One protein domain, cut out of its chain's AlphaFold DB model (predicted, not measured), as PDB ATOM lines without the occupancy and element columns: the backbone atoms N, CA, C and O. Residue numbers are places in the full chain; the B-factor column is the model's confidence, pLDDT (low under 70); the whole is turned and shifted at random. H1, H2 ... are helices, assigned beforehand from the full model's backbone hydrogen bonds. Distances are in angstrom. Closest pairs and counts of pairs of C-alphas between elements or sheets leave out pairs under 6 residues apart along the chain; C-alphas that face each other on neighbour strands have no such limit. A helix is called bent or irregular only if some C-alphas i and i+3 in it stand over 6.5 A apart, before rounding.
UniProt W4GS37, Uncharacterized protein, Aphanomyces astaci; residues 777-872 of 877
ATOM      1  N   GLU A 777      48.616 -93.707  16.950       83.75
ATOM      2  CA  GLU A 777      48.112 -92.908  15.828       83.75
ATOM      3  C   GLU A 777      47.689 -91.505  16.297       83.75
ATOM      4  O   GLU A 777      48.171 -90.517  15.748       83.75
ATOM      5  N   LYS A 778      46.926 -91.402  17.396       85.44
ATOM      6  CA  LYS A 778      46.584 -90.114  18.034       85.44
ATOM      7  C   LYS A 778      47.808 -89.348  18.529       85.44
ATOM      8  O   LYS A 778      47.943 -88.164  18.234       85.44
ATOM      9  N   ASP A 779      48.724 -90.022  19.225       81.94
ATOM     10  CA  ASP A 779      49.979 -89.423  19.691       81.94
ATOM     11  C   ASP A 779      50.778 -88.850  18.496       81.94
ATOM     12  O   ASP A 779      51.398 -87.792  18.599       81.94
ATOM     13  N   ALA A 780      50.746 -89.509  17.330       83.06
ATOM     14  CA  ALA A 780      51.390 -89.020  16.111       83.06
ATOM     15  C   ALA A 780      50.649 -87.833  15.459       83.06
ATOM     16  O   ALA A 780      51.303 -86.900  14.987       83.06
ATOM     17  N   GLU A 781      49.313 -87.823  15.452       87.31
ATOM     18  CA  GLU A 781      48.512 -86.679  14.988       87.31
ATOM     19  C   GLU A 781      48.763 -85.431  15.853       87.31
ATOM     20  O   GLU A 781      49.028 -84.346  15.322       87.31
ATOM     21  N   GLU A 782      48.776 -85.589  17.180       84.62
ATOM     22  CA  GLU A 782      49.117 -84.524  18.130       84.62
ATOM     23  C   GLU A 782      50.563 -84.033  17.930       84.62
ATOM     24  O   GLU A 782      50.803 -82.821  17.913       84.62
ATOM     25  N   ALA A 783      51.521 -84.935  17.668       85.81
ATOM     26  CA  ALA A 783      52.899 -84.559  17.335       85.81
ATOM     27  C   ALA A 783      52.975 -83.654  16.094       85.81
ATOM     28  O   ALA A 783      53.628 -82.609  16.124       85.81
ATOM     29  N   VAL A 784      52.294 -84.020  15.003       86.81
ATOM     30  CA  VAL A 784      52.302 -83.239  13.753       86.81
ATOM     31  C   VAL A 784      51.634 -81.874  13.952       86.81
ATOM     32  O   VAL A 784      52.168 -80.858  13.497       86.81
ATOM     33  N   ALA A 785      50.515 -81.827  14.683       86.88
ATOM     34  CA  ALA A 785      49.810 -80.586  15.007       86.88
ATOM     35  C   ALA A 785      50.639 -79.634  15.892       86.88
ATOM     36  O   ALA A 785      50.520 -78.409  15.767       86.88
ATOM     37  N   HIS A 786      51.491 -80.173  16.769       88.56
ATOM     38  CA  HIS A 786      52.410 -79.384  17.585       88.56
ATOM     39  C   HIS A 786      53.685 -78.972  16.837       88.56
ATOM     40  O   HIS A 786      54.076 -77.810  16.970       88.56
ATOM     41  N   SER A 787      54.295 -79.843  16.018       87.00
ATOM     42  CA  SER A 787      55.551 -79.543  15.299       87.00
ATOM     43  C   SER A 787      55.438 -78.260  14.487       87.00
ATOM     44  O   SER A 787      56.194 -77.330  14.729       87.00
ATOM     45  N   GLN A 788      54.424 -78.128  13.624       85.44
ATOM     46  CA  GLN A 788      54.272 -76.951  12.753       85.44
ATOM     47  C   GLN A 788      54.214 -75.621  13.532       85.44
ATOM     48  O   GLN A 788      54.706 -74.596  13.059       85.44
ATOM     49  N   ARG A 789      53.636 -75.636  14.741       89.56
ATOM     50  CA  ARG A 789      53.557 -74.466  15.634       89.56
ATOM     51  C   ARG A 789      54.898 -74.192  16.318       89.56
ATOM     52  O   ARG A 789      55.304 -73.037  16.415       89.56
ATOM     53  N   ILE A 790      55.583 -75.247  16.764       92.06
ATOM     54  CA  ILE A 790      56.915 -75.186  17.381       92.06
ATOM     55  C   ILE A 790      57.949 -74.693  16.368       92.06
ATOM     56  O   ILE A 790      58.696 -73.773  16.675       92.06
ATOM     57  N   ASP A 791      57.957 -75.240  15.156       88.44
ATOM     58  CA  ASP A 791      58.891 -74.881  14.091       88.44
ATOM     59  C   ASP A 791      58.744 -73.402  13.698       88.44
ATOM     60  O   ASP A 791      59.742 -72.686  13.622       88.44
ATOM     61  N   ALA A 792      57.512 -72.897  13.562       89.88
ATOM     62  CA  ALA A 792      57.258 -71.475  13.322       89.88
ATOM     63  C   ALA A 792      57.700 -70.577  14.498       89.88
ATOM     64  O   ALA A 792      58.290 -69.513  14.278       89.88
ATOM     65  N   ALA A 793      57.456 -70.995  15.745       88.88
ATOM     66  CA  ALA A 793      57.845 -70.245  16.943       88.88
ATOM     67  C   ALA A 793      59.371 -70.218  17.155       88.88
ATOM     68  O   ALA A 793      59.940 -69.165  17.431       88.88
ATOM     69  N   VAL A 794      60.054 -71.352  16.979       91.31
ATOM     70  CA  VAL A 794      61.512 -71.465  17.131       91.31
ATOM     71  C   VAL A 794      62.233 -70.759  15.982       91.31
ATOM     72  O   VAL A 794      63.193 -70.034  16.239       91.31
ATOM     73  N   ALA A 795      61.754 -70.884  14.738       88.75
ATOM     74  CA  ALA A 795      62.343 -70.182  13.597       88.75
ATOM     75  C   ALA A 795      62.221 -68.656  13.726       88.75
ATOM     76  O   ALA A 795      63.196 -67.948  13.482       88.75
ATOM     77  N   SER A 796      61.061 -68.143  14.155       89.44
ATOM     78  CA  SER A 796      60.875 -66.701  14.379       89.44
ATOM     79  C   SER A 796      61.659 -66.184  15.592       89.44
ATOM     80  O   SER A 796      62.239 -65.103  15.516       89.44
ATOM     81  N   TRP A 797      61.768 -66.961  16.675       91.56
ATOM     82  CA  TRP A 797      62.591 -66.607  17.840       91.56
ATOM     83  C   TRP A 797      64.101 -66.623  17.557       91.56
ATOM     84  O   TRP A 797      64.814 -65.804  18.136       91.56
ATOM     85  N   ALA A 798      64.592 -67.523  16.699       88.94
ATOM     86  CA  ALA A 798      66.008 -67.625  16.328       88.94
ATOM     87  C   ALA A 798      66.419 -66.670  15.186       88.94
ATOM     88  O   ALA A 798      67.608 -66.505  14.907       88.94
ATOM     89  N   HIS A 799      65.457 -66.040  14.506       88.19
ATOM     90  CA  HIS A 799      65.722 -65.163  13.368       88.19
ATOM     91  C   HIS A 799      66.570 -63.949  13.787       88.19
ATOM     92  O   HIS A 799      66.217 -63.222  14.714       88.19
ATOM     93  N   HIS A 800      67.702 -63.739  13.105       80.94
ATOM     94  CA  HIS A 800      68.667 -62.663  13.379       80.94
ATOM     95  C   HIS A 800      69.239 -62.624  14.816       80.94
ATOM     96  O   HIS A 800      69.721 -61.579  15.250       80.94
ATOM     97  N   LYS A 801      69.238 -63.749  15.550       87.06
ATOM     98  CA  LYS A 801      69.908 -63.861  16.855       87.06
ATOM     99  C   LYS A 801      71.175 -64.711  16.772       87.06
ATOM    100  O   LYS A 801      71.124 -65.864  16.354       87.06
ATOM    101  N   ASP A 802      72.279 -64.177  17.287       85.31
ATOM    102  CA  ASP A 802      73.504 -64.941  17.538       85.31
ATOM    103  C   ASP A 802      73.384 -65.804  18.807       85.31
ATOM    104  O   ASP A 802      72.455 -65.652  19.605       85.31
ATOM    105  N   VAL A 803      74.340 -66.713  19.035       86.38
ATOM    106  CA  VAL A 803      74.295 -67.684  20.149       86.38
ATOM    107  C   VAL A 803      74.156 -67.009  21.517       86.38
ATOM    108  O   VAL A 803      73.387 -67.486  22.352       86.38
ATOM    109  N   GLN A 804      74.836 -65.882  21.746       86.88
ATOM    110  CA  GLN A 804      74.690 -65.113  22.984       86.88
ATOM    111  C   GLN A 804      73.267 -64.544  23.137       86.88
ATOM    112  O   GLN A 804      72.654 -64.687  24.195       86.88
ATOM    113  N   ALA A 805      72.705 -63.962  22.074       86.06
ATOM    114  CA  ALA A 805      71.346 -63.422  22.076       86.06
ATOM    115  C   ALA A 805      70.287 -64.524  22.270       86.06
ATOM    116  O   ALA A 805      69.327 -64.328  23.018       86.06
ATOM    117  N   MET A 806      70.480 -65.706  21.674       88.31
ATOM    118  CA  MET A 806      69.633 -66.879  21.913       88.31
ATOM    119  C   MET A 806      69.732 -67.381  23.357       88.31
ATOM    120  O   MET A 806      68.699 -67.566  23.988       88.31
ATOM    121  N   LEU A 807      70.931 -67.545  23.930       88.00
ATOM    122  CA  LEU A 807      71.082 -67.966  25.333       88.00
ATOM    123  C   LEU A 807      70.449 -66.964  26.313       88.00
ATOM    124  O   LEU A 807      69.833 -67.373  27.299       88.00
ATOM    125  N   ASN A 808      70.538 -65.666  26.018       88.19
ATOM    126  CA  ASN A 808      69.970 -64.613  26.856       88.19
ATOM    127  C   ASN A 808      68.432 -64.542  26.753       88.19
ATOM    128  O   ASN A 808      67.765 -64.389  27.780       88.19
ATOM    129  N   SER A 809      67.863 -64.747  25.558       88.88
ATOM    130  CA  SER A 809      66.407 -64.768  25.297       88.88
ATOM    131  C   SER A 809      65.754 -66.161  25.396       88.88
ATOM    132  O   SER A 809      64.574 -66.332  25.094       88.88
ATOM    133  N   LEU A 810      66.485 -67.184  25.853       87.69
ATOM    134  CA  LEU A 810      65.990 -68.567  25.956       87.69
ATOM    135  C   LEU A 810      64.826 -68.729  26.947       87.69
ATOM    136  O   LEU A 810      63.984 -69.612  26.804       87.69
ATOM    137  N   HIS A 811      64.767 -67.847  27.941       86.12
ATOM    138  CA  HIS A 811      63.716 -67.811  28.955       86.12
ATOM    139  C   HIS A 811      62.382 -67.220  28.449       86.12
ATOM    140  O   HIS A 811      61.370 -67.364  29.128       86.12
ATOM    141  N   GLU A 812      62.375 -66.569  27.279       85.38
ATOM    142  CA  GLU A 812      61.170 -66.012  26.643       85.38
ATOM    143  C   GLU A 812      60.368 -67.105  25.924       85.38
ATOM    144  O   GLU A 812      59.144 -67.135  26.003       85.38
ATOM    145  N   ILE A 813      61.067 -68.026  25.248       86.94
ATOM    146  CA  ILE A 813      60.462 -69.133  24.492       86.94
ATOM    147  C   ILE A 813      60.258 -70.402  25.334       86.94
ATOM    148  O   ILE A 813      59.370 -71.197  25.033       86.94
ATOM    149  N   PHE A 814      61.031 -70.593  26.411       87.81
ATOM    150  CA  PHE A 814      60.895 -71.744  27.311       87.81
ATOM    151  C   PHE A 814      60.669 -71.317  28.777       87.81
ATOM    152  O   PHE A 814      61.567 -71.458  29.611       87.81
ATOM    153  N   PRO A 815      59.468 -70.810  29.127       82.62
ATOM    154  CA  PRO A 815      59.147 -70.346  30.483       82.62
ATOM    155  C   PRO A 815      58.971 -71.481  31.510       82.62
ATOM    156  O   PRO A 815      58.935 -71.227  32.711       82.62
ATOM    157  N   PHE A 816      58.871 -72.736  31.061       81.75
ATOM    158  CA  PHE A 816      58.544 -73.920  31.875       81.75
ATOM    159  C   PHE A 816      59.660 -74.371  32.841       81.75
ATOM    160  O   PHE A 816      59.507 -75.354  33.564       81.75
ATOM    161  N   LYS A 817      60.819 -73.703  32.829       80.06
ATOM    162  CA  LYS A 817      62.023 -74.061  33.594       80.06
ATOM    163  C   LYS A 817      62.875 -72.803  33.761       80.06
ATOM    164  O   LYS A 817      62.900 -71.973  32.857       80.06
ATOM    165  N   ASP A 818      63.594 -72.640  34.874       80.88
ATOM    166  CA  ASP A 818      64.455 -71.457  35.019       80.88
ATOM    167  C   ASP A 818      65.686 -71.545  34.104       80.88
ATOM    168  O   ASP A 818      66.699 -72.175  34.426       80.88
ATOM    169  N   MET A 819      65.582 -70.875  32.956       82.00
ATOM    170  CA  MET A 819      66.653 -70.734  31.975       82.00
ATOM    171  C   MET A 819      67.521 -69.487  32.209       82.00
ATOM    172  O   MET A 819      68.557 -69.364  31.561       82.00
ATOM    173  N   ARG A 820      67.183 -68.584  33.151       77.88
ATOM    174  CA  ARG A 820      67.940 -67.331  33.396       77.88
ATOM    175  C   ARG A 820      69.379 -67.599  33.826       77.88
ATOM    176  O   ARG A 820      70.292 -66.860  33.470       77.88
ATOM    177  N   GLN A 821      69.609 -68.725  34.500       77.50
ATOM    178  CA  GLN A 821      70.942 -69.236  34.821       77.50
ATOM    179  C   GLN A 821      71.851 -69.499  33.600       77.50
ATOM    180  O   GLN A 821      73.051 -69.714  33.795       77.50
ATOM    181  N   CYS A 822      71.319 -69.516  32.374       81.12
ATOM    182  CA  CYS A 822      72.069 -69.711  31.127       81.12
ATOM    183  C   CYS A 822      72.559 -68.402  30.488       81.12
ATOM    184  O   CYS A 822      73.271 -68.487  29.492       81.12
ATOM    185  N   HIS A 823      72.201 -67.237  31.043       86.25
ATOM    186  CA  HIS A 823      72.572 -65.915  30.530       86.25
ATOM    187  C   HIS A 823      74.100 -65.695  30.502       86.25
ATOM    188  O   HIS A 823      74.841 -66.242  31.325       86.25
ATOM    189  N   VAL A 824      74.557 -64.893  29.538       85.75
ATOM    190  CA  VAL A 824      75.950 -64.741  29.096       85.75
ATOM    191  C   VAL A 824      76.263 -63.263  28.848       85.75
ATOM    192  O   VAL A 824      75.599 -62.614  28.036       85.75
ATOM    193  N   THR A 825      77.304 -62.748  29.504       79.50
ATOM    194  CA  THR A 825      77.809 -61.372  29.336       79.50
ATOM    195  C   THR A 825      78.851 -61.252  28.227       79.50
ATOM    196  O   THR A 825      78.788 -60.312  27.442       79.50
ATOM    197  N   ASP A 826      79.758 -62.228  28.121       80.44
ATOM    198  CA  ASP A 826      80.959 -62.150  27.275       80.44
ATOM    199  C   ASP A 826      81.168 -63.438  26.460       80.44
ATOM    200  O   ASP A 826      80.859 -64.531  26.953       80.44
ATOM    201  N   ASP A 827      81.788 -63.343  25.279       78.25
ATOM    202  CA  ASP A 827      82.118 -64.467  24.376       78.25
ATOM    203  C   ASP A 827      82.778 -65.655  25.102       78.25
ATOM    204  O   ASP A 827      82.355 -66.809  24.976       78.25
ATOM    205  N   ALA A 828      83.759 -65.371  25.967       77.94
ATOM    206  CA  ALA A 828      84.463 -66.371  26.774       77.94
ATOM    207  C   ALA A 828      83.533 -67.182  27.708       77.94
ATOM    208  O   ALA A 828      83.875 -68.286  28.143       77.94
ATOM    209  N   THR A 829      82.339 -66.662  28.012       84.38
ATOM    210  CA  THR A 829      81.330 -67.312  28.861       84.38
ATOM    211  C   THR A 829      80.232 -68.047  28.077       84.38
ATOM    212  O   THR A 829      79.548 -68.885  28.673       84.38
ATOM    213  N   VAL A 830      80.127 -67.869  26.748       85.88
ATOM    214  CA  VAL A 830      79.123 -68.527  25.874       85.88
ATOM    215  C   VAL A 830      79.129 -70.046  26.054       85.88
ATOM    216  O   VAL A 830      78.088 -70.652  26.310       85.88
ATOM    217  N   LYS A 831      80.313 -70.675  26.037       86.62
ATOM    218  CA  LYS A 831      80.489 -72.125  26.256       86.62
ATOM    219  C   LYS A 831      79.904 -72.607  27.592       86.62
ATOM    220  O   LYS A 831      79.361 -73.708  27.675       86.62
ATOM    221  N   LYS A 832      79.981 -71.781  28.642       86.62
ATOM    222  CA  LYS A 832      79.464 -72.088  29.986       86.62
ATOM    223  C   LYS A 832      77.942 -71.917  30.066       86.62
ATOM    224  O   LYS A 832      77.300 -72.711  30.751       86.62
ATOM    225  N   GLY A 833      77.373 -70.938  29.357       86.56
ATOM    226  CA  GLY A 833      75.921 -70.783  29.187       86.56
ATOM    227  C   GLY A 833      75.315 -71.937  28.384       86.56
ATOM    228  O   GLY A 833      74.410 -72.620  28.864       86.56
ATOM    229  N   TYR A 834      75.900 -72.246  27.223       90.06
ATOM    230  CA  TYR A 834      75.497 -73.357  26.355       90.06
ATOM    231  C   TYR A 834      75.482 -74.706  27.091       90.06
ATOM    232  O   TYR A 834      74.458 -75.390  27.107       90.06
ATOM    233  N   MET A 835      76.561 -75.066  27.801       87.44
ATOM    234  CA  MET A 835      76.596 -76.325  28.559       87.44
ATOM    235  C   MET A 835      75.586 -76.396  29.719       87.44
ATOM    236  O   MET A 835      75.303 -77.501  30.182       87.44
ATOM    237  N   LYS A 836      75.024 -75.275  30.197       87.81
ATOM    238  CA  LYS A 836      73.864 -75.297  31.109       87.81
ATOM    239  C   LYS A 836      72.563 -75.527  30.343       87.81
ATOM    240  O   LYS A 836      71.820 -76.432  30.710       87.81
ATOM    241  N   ALA A 837      72.321 -74.767  29.273       87.44
ATOM    242  CA  ALA A 837      71.110 -74.876  28.458       87.44
ATOM    243  C   ALA A 837      70.905 -76.308  27.930       87.44
ATOM    244  O   ALA A 837      69.849 -76.900  28.144       87.44
ATOM    245  N   VAL A 838      71.961 -76.913  27.372       88.38
ATOM    246  CA  VAL A 838      71.988 -78.313  26.912       88.38
ATOM    247  C   VAL A 838      71.577 -79.291  28.020       88.38
ATOM    248  O   VAL A 838      70.768 -80.179  27.780       88.38
ATOM    249  N   ARG A 839      72.067 -79.120  29.258       86.19
ATOM    250  CA  ARG A 839      71.717 -79.997  30.399       86.19
ATOM    251  C   ARG A 839      70.270 -79.840  30.875       86.19
ATOM    252  O   ARG A 839      69.755 -80.750  31.521       86.19
ATOM    253  N   LEU A 840      69.640 -78.699  30.604       84.62
ATOM    254  CA  LEU A 840      68.270 -78.387  31.022       84.62
ATOM    255  C   LEU A 840      67.229 -78.788  29.965       84.62
ATOM    256  O   LEU A 840      66.126 -79.182  30.352       84.62
ATOM    257  N   LEU A 841      67.591 -78.717  28.679       86.06
ATOM    258  CA  LEU A 841      66.732 -78.996  27.517       86.06
ATOM    259  C   LEU A 841      66.927 -80.394  26.898       86.06
ATOM    260  O   LEU A 841      66.189 -80.751  25.985       86.06
ATOM    261  N   HIS A 842      67.902 -81.186  27.359       85.81
ATOM    262  CA  HIS A 842      68.132 -82.546  26.849       85.81
ATOM    263  C   HIS A 842      66.855 -83.409  26.942       85.81
ATOM    264  O   HIS A 842      66.224 -83.397  28.004       85.81
ATOM    265  N   PRO A 843      66.497 -84.207  25.913       80.50
ATOM    266  CA  PRO A 843      65.261 -85.002  25.904       80.50
ATOM    267  C   PRO A 843      65.104 -85.898  27.148       80.50
ATOM    268  O   PRO A 843      64.076 -85.843  27.815       80.50
ATOM    269  N   ASP A 844      66.162 -86.605  27.566       79.31
ATOM    270  CA  ASP A 844      66.205 -87.431  28.792       79.31
ATOM    271  C   ASP A 844      65.931 -86.667  30.114       79.31
ATOM    272  O   ASP A 844      65.912 -87.270  31.190       79.31
ATOM    273  N   LYS A 845      65.802 -85.334  30.074       81.00
ATOM    274  CA  LYS A 845      65.529 -84.443  31.218       81.00
ATOM    275  C   LYS A 845      64.179 -83.725  31.124       81.00
ATOM    276  O   LYS A 845      63.910 -82.855  31.959       81.00
ATOM    277  N   LEU A 846      63.349 -84.092  30.147       84.31
ATOM    278  CA  LEU A 846      61.972 -83.634  29.973       84.31
ATOM    279  C   LEU A 846      61.056 -84.872  29.965       84.31
ATOM    280  O   LEU A 846      60.639 -85.363  28.918       84.31
ATOM    281  N   LEU A 847      60.823 -85.443  31.152       82.50
ATOM    282  CA  LEU A 847      60.083 -86.699  31.305       82.50
ATOM    283  C   LEU A 847      58.575 -86.507  31.041       82.50
ATOM    284  O   LEU A 847      58.028 -85.476  31.432       82.50
ATOM    285  N   PRO A 848      57.864 -87.502  30.467       79.56
ATOM    286  CA  PRO A 848      56.422 -87.401  30.197       79.56
ATOM    287  C   PRO A 848      55.517 -87.245  31.430       79.56
ATOM    288  O   PRO A 848      54.337 -86.961  31.265       79.56
ATOM    289  N   ALA A 849      56.044 -87.462  32.640       80.31
ATOM    290  CA  ALA A 849      55.321 -87.247  33.894       80.31
ATOM    291  C   ALA A 849      55.358 -85.781  34.368       80.31
ATOM    292  O   ALA A 849      54.454 -85.357  35.080       80.31
ATOM    293  N   ASP A 850      56.388 -85.027  33.965       80.00
ATOM    294  CA  ASP A 850      56.657 -83.665  34.447       80.00
ATOM    295  C   ASP A 850      56.368 -82.588  33.382       80.00
ATOM    296  O   ASP A 850      56.185 -81.425  33.730       80.00
ATOM    297  N   PHE A 851      56.356 -82.961  32.092       84.56
ATOM    298  CA  PHE A 851      56.238 -82.039  30.954       84.56
ATOM    299  C   PHE A 851      55.249 -82.540  29.896       84.56
ATOM    300  O   PHE A 851      55.286 -83.711  29.486       84.56
ATOM    301  N   SER A 852      54.413 -81.631  29.385       88.62
ATOM    302  CA  SER A 852      53.459 -81.938  28.315       88.62
ATOM    303  C   SER A 852      54.160 -82.350  27.016       88.62
ATOM    304  O   SER A 852      55.356 -82.129  26.811       88.62
ATOM    305  N   MET A 853      53.413 -82.968  26.099       85.56
ATOM    306  CA  MET A 853      53.958 -83.366  24.800       85.56
ATOM    307  C   MET A 853      54.521 -82.174  24.010       85.56
ATOM    308  O   MET A 853      55.626 -82.261  23.470       85.56
ATOM    309  N   TYR A 854      53.808 -81.046  24.031       88.69
ATOM    310  CA  TYR A 854      54.239 -79.788  23.432       88.69
ATOM    311  C   TYR A 854      55.549 -79.269  24.044       88.69
ATOM    312  O   TYR A 854      56.475 -78.939  23.307       88.69
ATOM    313  N   GLU A 855      55.673 -79.256  25.376       89.19
ATOM    314  CA  GLU A 855      56.896 -78.814  26.068       89.19
ATOM    315  C   GLU A 855      58.108 -79.693  25.746       89.19
ATOM    316  O   GLU A 855      59.209 -79.178  25.542       89.19
ATOM    317  N   ARG A 856      57.913 -81.016  25.666       90.00
ATOM    318  CA  ARG A 856      58.978 -81.970  25.322       90.00
ATOM    319  C   ARG A 856      59.472 -81.765  23.889       90.00
ATOM    320  O   ARG A 856      60.682 -81.702  23.671       90.00
ATOM    321  N   MET A 857      58.560 -81.588  22.931       89.50
ATOM    322  CA  MET A 857      58.914 -81.278  21.541       89.50
ATOM    323  C   MET A 857      59.572 -79.897  21.408       89.50
ATOM    324  O   MET A 857      60.604 -79.769  20.752       89.50
ATOM    325  N   LEU A 858      59.046 -78.872  22.086       90.56
ATOM    326  CA  LEU A 858      59.616 -77.523  22.084       90.56
ATOM    327  C   LEU A 858      61.044 -77.521  22.646       90.56
ATOM    328  O   LEU A 858      61.947 -76.960  22.030       90.56
ATOM    329  N   GLY A 859      61.277 -78.214  23.765       90.19
ATOM    330  CA  GLY A 859      62.614 -78.394  24.331       90.19
ATOM    331  C   GLY A 859      63.583 -79.085  23.365       90.19
ATOM    332  O   GLY A 859      64.724 -78.646  23.236       90.19
ATOM    333  N   GLN A 860      63.121 -80.094  22.620       90.50
ATOM    334  CA  GLN A 860      63.919 -80.803  21.614       90.50
ATOM    335  C   GLN A 860      64.265 -79.934  20.388       90.50
ATOM    336  O   GLN A 860      65.404 -79.982  19.920       90.50
ATOM    337  N   HIS A 861      63.335 -79.113  19.885       90.06
ATOM    338  CA  HIS A 861      63.593 -78.203  18.754       90.06
ATOM    339  C   HIS A 861      64.455 -76.999  19.175       90.06
ATOM    340  O   HIS A 861      65.288 -76.529  18.401       90.06
ATOM    341  N   LEU A 862      64.340 -76.533  20.424       90.25
ATOM    342  CA  LEU A 862      65.263 -75.546  20.992       90.25
ATOM    343  C   LEU A 862      66.669 -76.127  21.187       90.25
ATOM    344  O   LEU A 862      67.651 -75.456  20.878       90.25
ATOM    345  N   PHE A 863      66.776 -77.375  21.657       91.31
ATOM    346  CA  PHE A 863      68.046 -78.084  21.815       91.31
ATOM    347  C   PHE A 863      68.798 -78.188  20.481       91.31
ATOM    348  O   PHE A 863      69.944 -77.753  20.401       91.31
ATOM    349  N   SER A 864      68.153 -78.686  19.418       90.06
ATOM    350  CA  SER A 864      68.791 -78.821  18.100       90.06
ATOM    351  C   SER A 864      69.177 -77.466  17.492       90.06
ATOM    352  O   SER A 864      70.272 -77.329  16.941       90.06
ATOM    353  N   THR A 865      68.325 -76.448  17.650       90.25
ATOM    354  CA  THR A 865      68.581 -75.079  17.171       90.25
ATOM    355  C   THR A 865      69.780 -74.443  17.879       90.25
ATOM    356  O   THR A 865      70.692 -73.943  17.219       90.25
ATOM    357  N   LEU A 866      69.837 -74.524  19.215       89.56
ATOM    358  CA  LEU A 866      70.968 -74.034  20.010       89.56
ATOM    359  C   LEU A 866      72.264 -74.789  19.696       89.56
ATOM    360  O   LEU A 866      73.321 -74.164  19.642       89.56
ATOM    361  N   THR A 867      72.203 -76.105  19.470       90.06
ATOM    362  CA  THR A 867      73.370 -76.905  19.074       90.06
ATOM    363  C   THR A 867      73.904 -76.473  17.712       90.06
ATOM    364  O   THR A 867      75.067 -76.088  17.624       90.06
ATOM    365  N   SER A 868      73.054 -76.408  16.680       88.50
ATOM    366  CA  SER A 868      73.479 -75.994  15.334       88.50
ATOM    367  C   SER A 868      73.925 -74.528  15.252       88.50
ATOM    368  O   SER A 868      74.618 -74.141  14.308       88.50
ATOM    369  N   ALA A 869      73.522 -73.683  16.205       86.44
ATOM    370  CA  ALA A 869      74.040 -72.329  16.335       86.44
ATOM    371  C   ALA A 869      75.400 -72.301  17.057       86.44
ATOM    372  O   ALA A 869      76.325 -71.647  16.582       86.44
ATOM    373  N   TYR A 870      75.561 -73.053  18.152       86.81
ATOM    374  CA  TYR A 870      76.836 -73.166  18.873       86.81
ATOM    375  C   TYR A 870      77.948 -73.796  18.015       86.81
ATOM    376  O   TYR A 870      79.091 -73.361  18.085       86.81
ATOM    377  N   GLU A 871      77.620 -74.752  17.144       87.19
ATOM    378  CA  GLU A 871      78.552 -75.333  16.162       87.19
ATOM    379  C   GLU A 871      79.074 -74.317  15.128       87.19
ATOM    380  O   GLU A 871      80.147 -74.516  14.563       87.19
ATOM    381  N   LYS A 872      78.340 -73.221  14.891       84.56
ATOM    382  CA  LYS A 872      78.729 -72.126  13.983       84.56
ATOM    383  C   LYS A 872      79.433 -70.974  14.707       84.56
ATOM    384  O   LYS A 872      79.932 -70.066  14.051       84.56
TER     385      LYS A 872
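This is residues 777 to 872 of the 877 residues of an uncharacterized protein of Aphanomyces astaci (UniProt W4GS37). Helix H4 runs through the middle between H1 and H3, and the short helix H2 runs nearly in line with H4 but the opposite way, packing on residues 866 to 870 of H4 and also on H3. H2, H3 and H4 form a bundle, three helices packed together, and the long helix H1 crosses H4 at a steep tilt. The printed part has 96 residues with four named helices, H1, H2, H3, H4 along the chain, and no named strand: all helix. It is compact, with a radius of gyration of the C-alphas of 13.5 A, yet elongated, spanning 46 by 27 by 21 A.

H1, residues 777 to 798, begins with C-alpha 777 at (48.112, -92.908, 15.828) and measures 31.0 A. It has a kink of 27 degrees near residue 788; it is neither bent nor irregular, but only just: C-alphas 785 and 788 are 6.2 A apart. H2, residues 803 to 813, is irregular, with C-alphas 808 and 811 7.3 A apart. H3, residues 827 to 841, 21.4 A, is irregular too, with C-alphas 828 and 831 7.0 A apart. H4, residues 853 to 870, 25.7 A, ends with C-alpha 870 at (76.836, -73.166, 18.873).

H1 touches H4 at a steep tilt of 40 degrees, the same way; their closest C-alphas, of Ile 790 and Leu 858, are 5.9 A apart. H1 only just touches H2, with 3 pairs of C-alphas within 8 A and with residues 794 to 798 alone; the closest are Ala 798 and Met 806, 6.7 A. H4 touches H2 with residues 866 to 870 alone, at a shallow tilt of 11 degrees, opposite ways; the closest C-alphas, of Val 803 and Ala 869, are 6.0 A apart. H2 touches H3, closest at the C-alphas of Gln 804 and Val 830, 6.3 A. H3 and H4 form a helical hairpin at a shallow tilt of 24 degrees, closest at the C-alphas of Leu 841 and Gly 859, 5.2 A. H1 and H3 are apart. Every O i to N i+4 pair is within hydrogen-bond range in H4, against 16 of 18 in H1, 4 of 7 in H2 and 8 of 11 in H3.

The C-alphas farthest apart, of Glu 777 and Asp 826, are 46.4 A apart. The printed part has no cut. The link from H1 to H2 is tight, while those from H2 to H3 and from H3 to H4 are long. The mean pLDDT of the printed part is 86.0, and no printed residue is under 70.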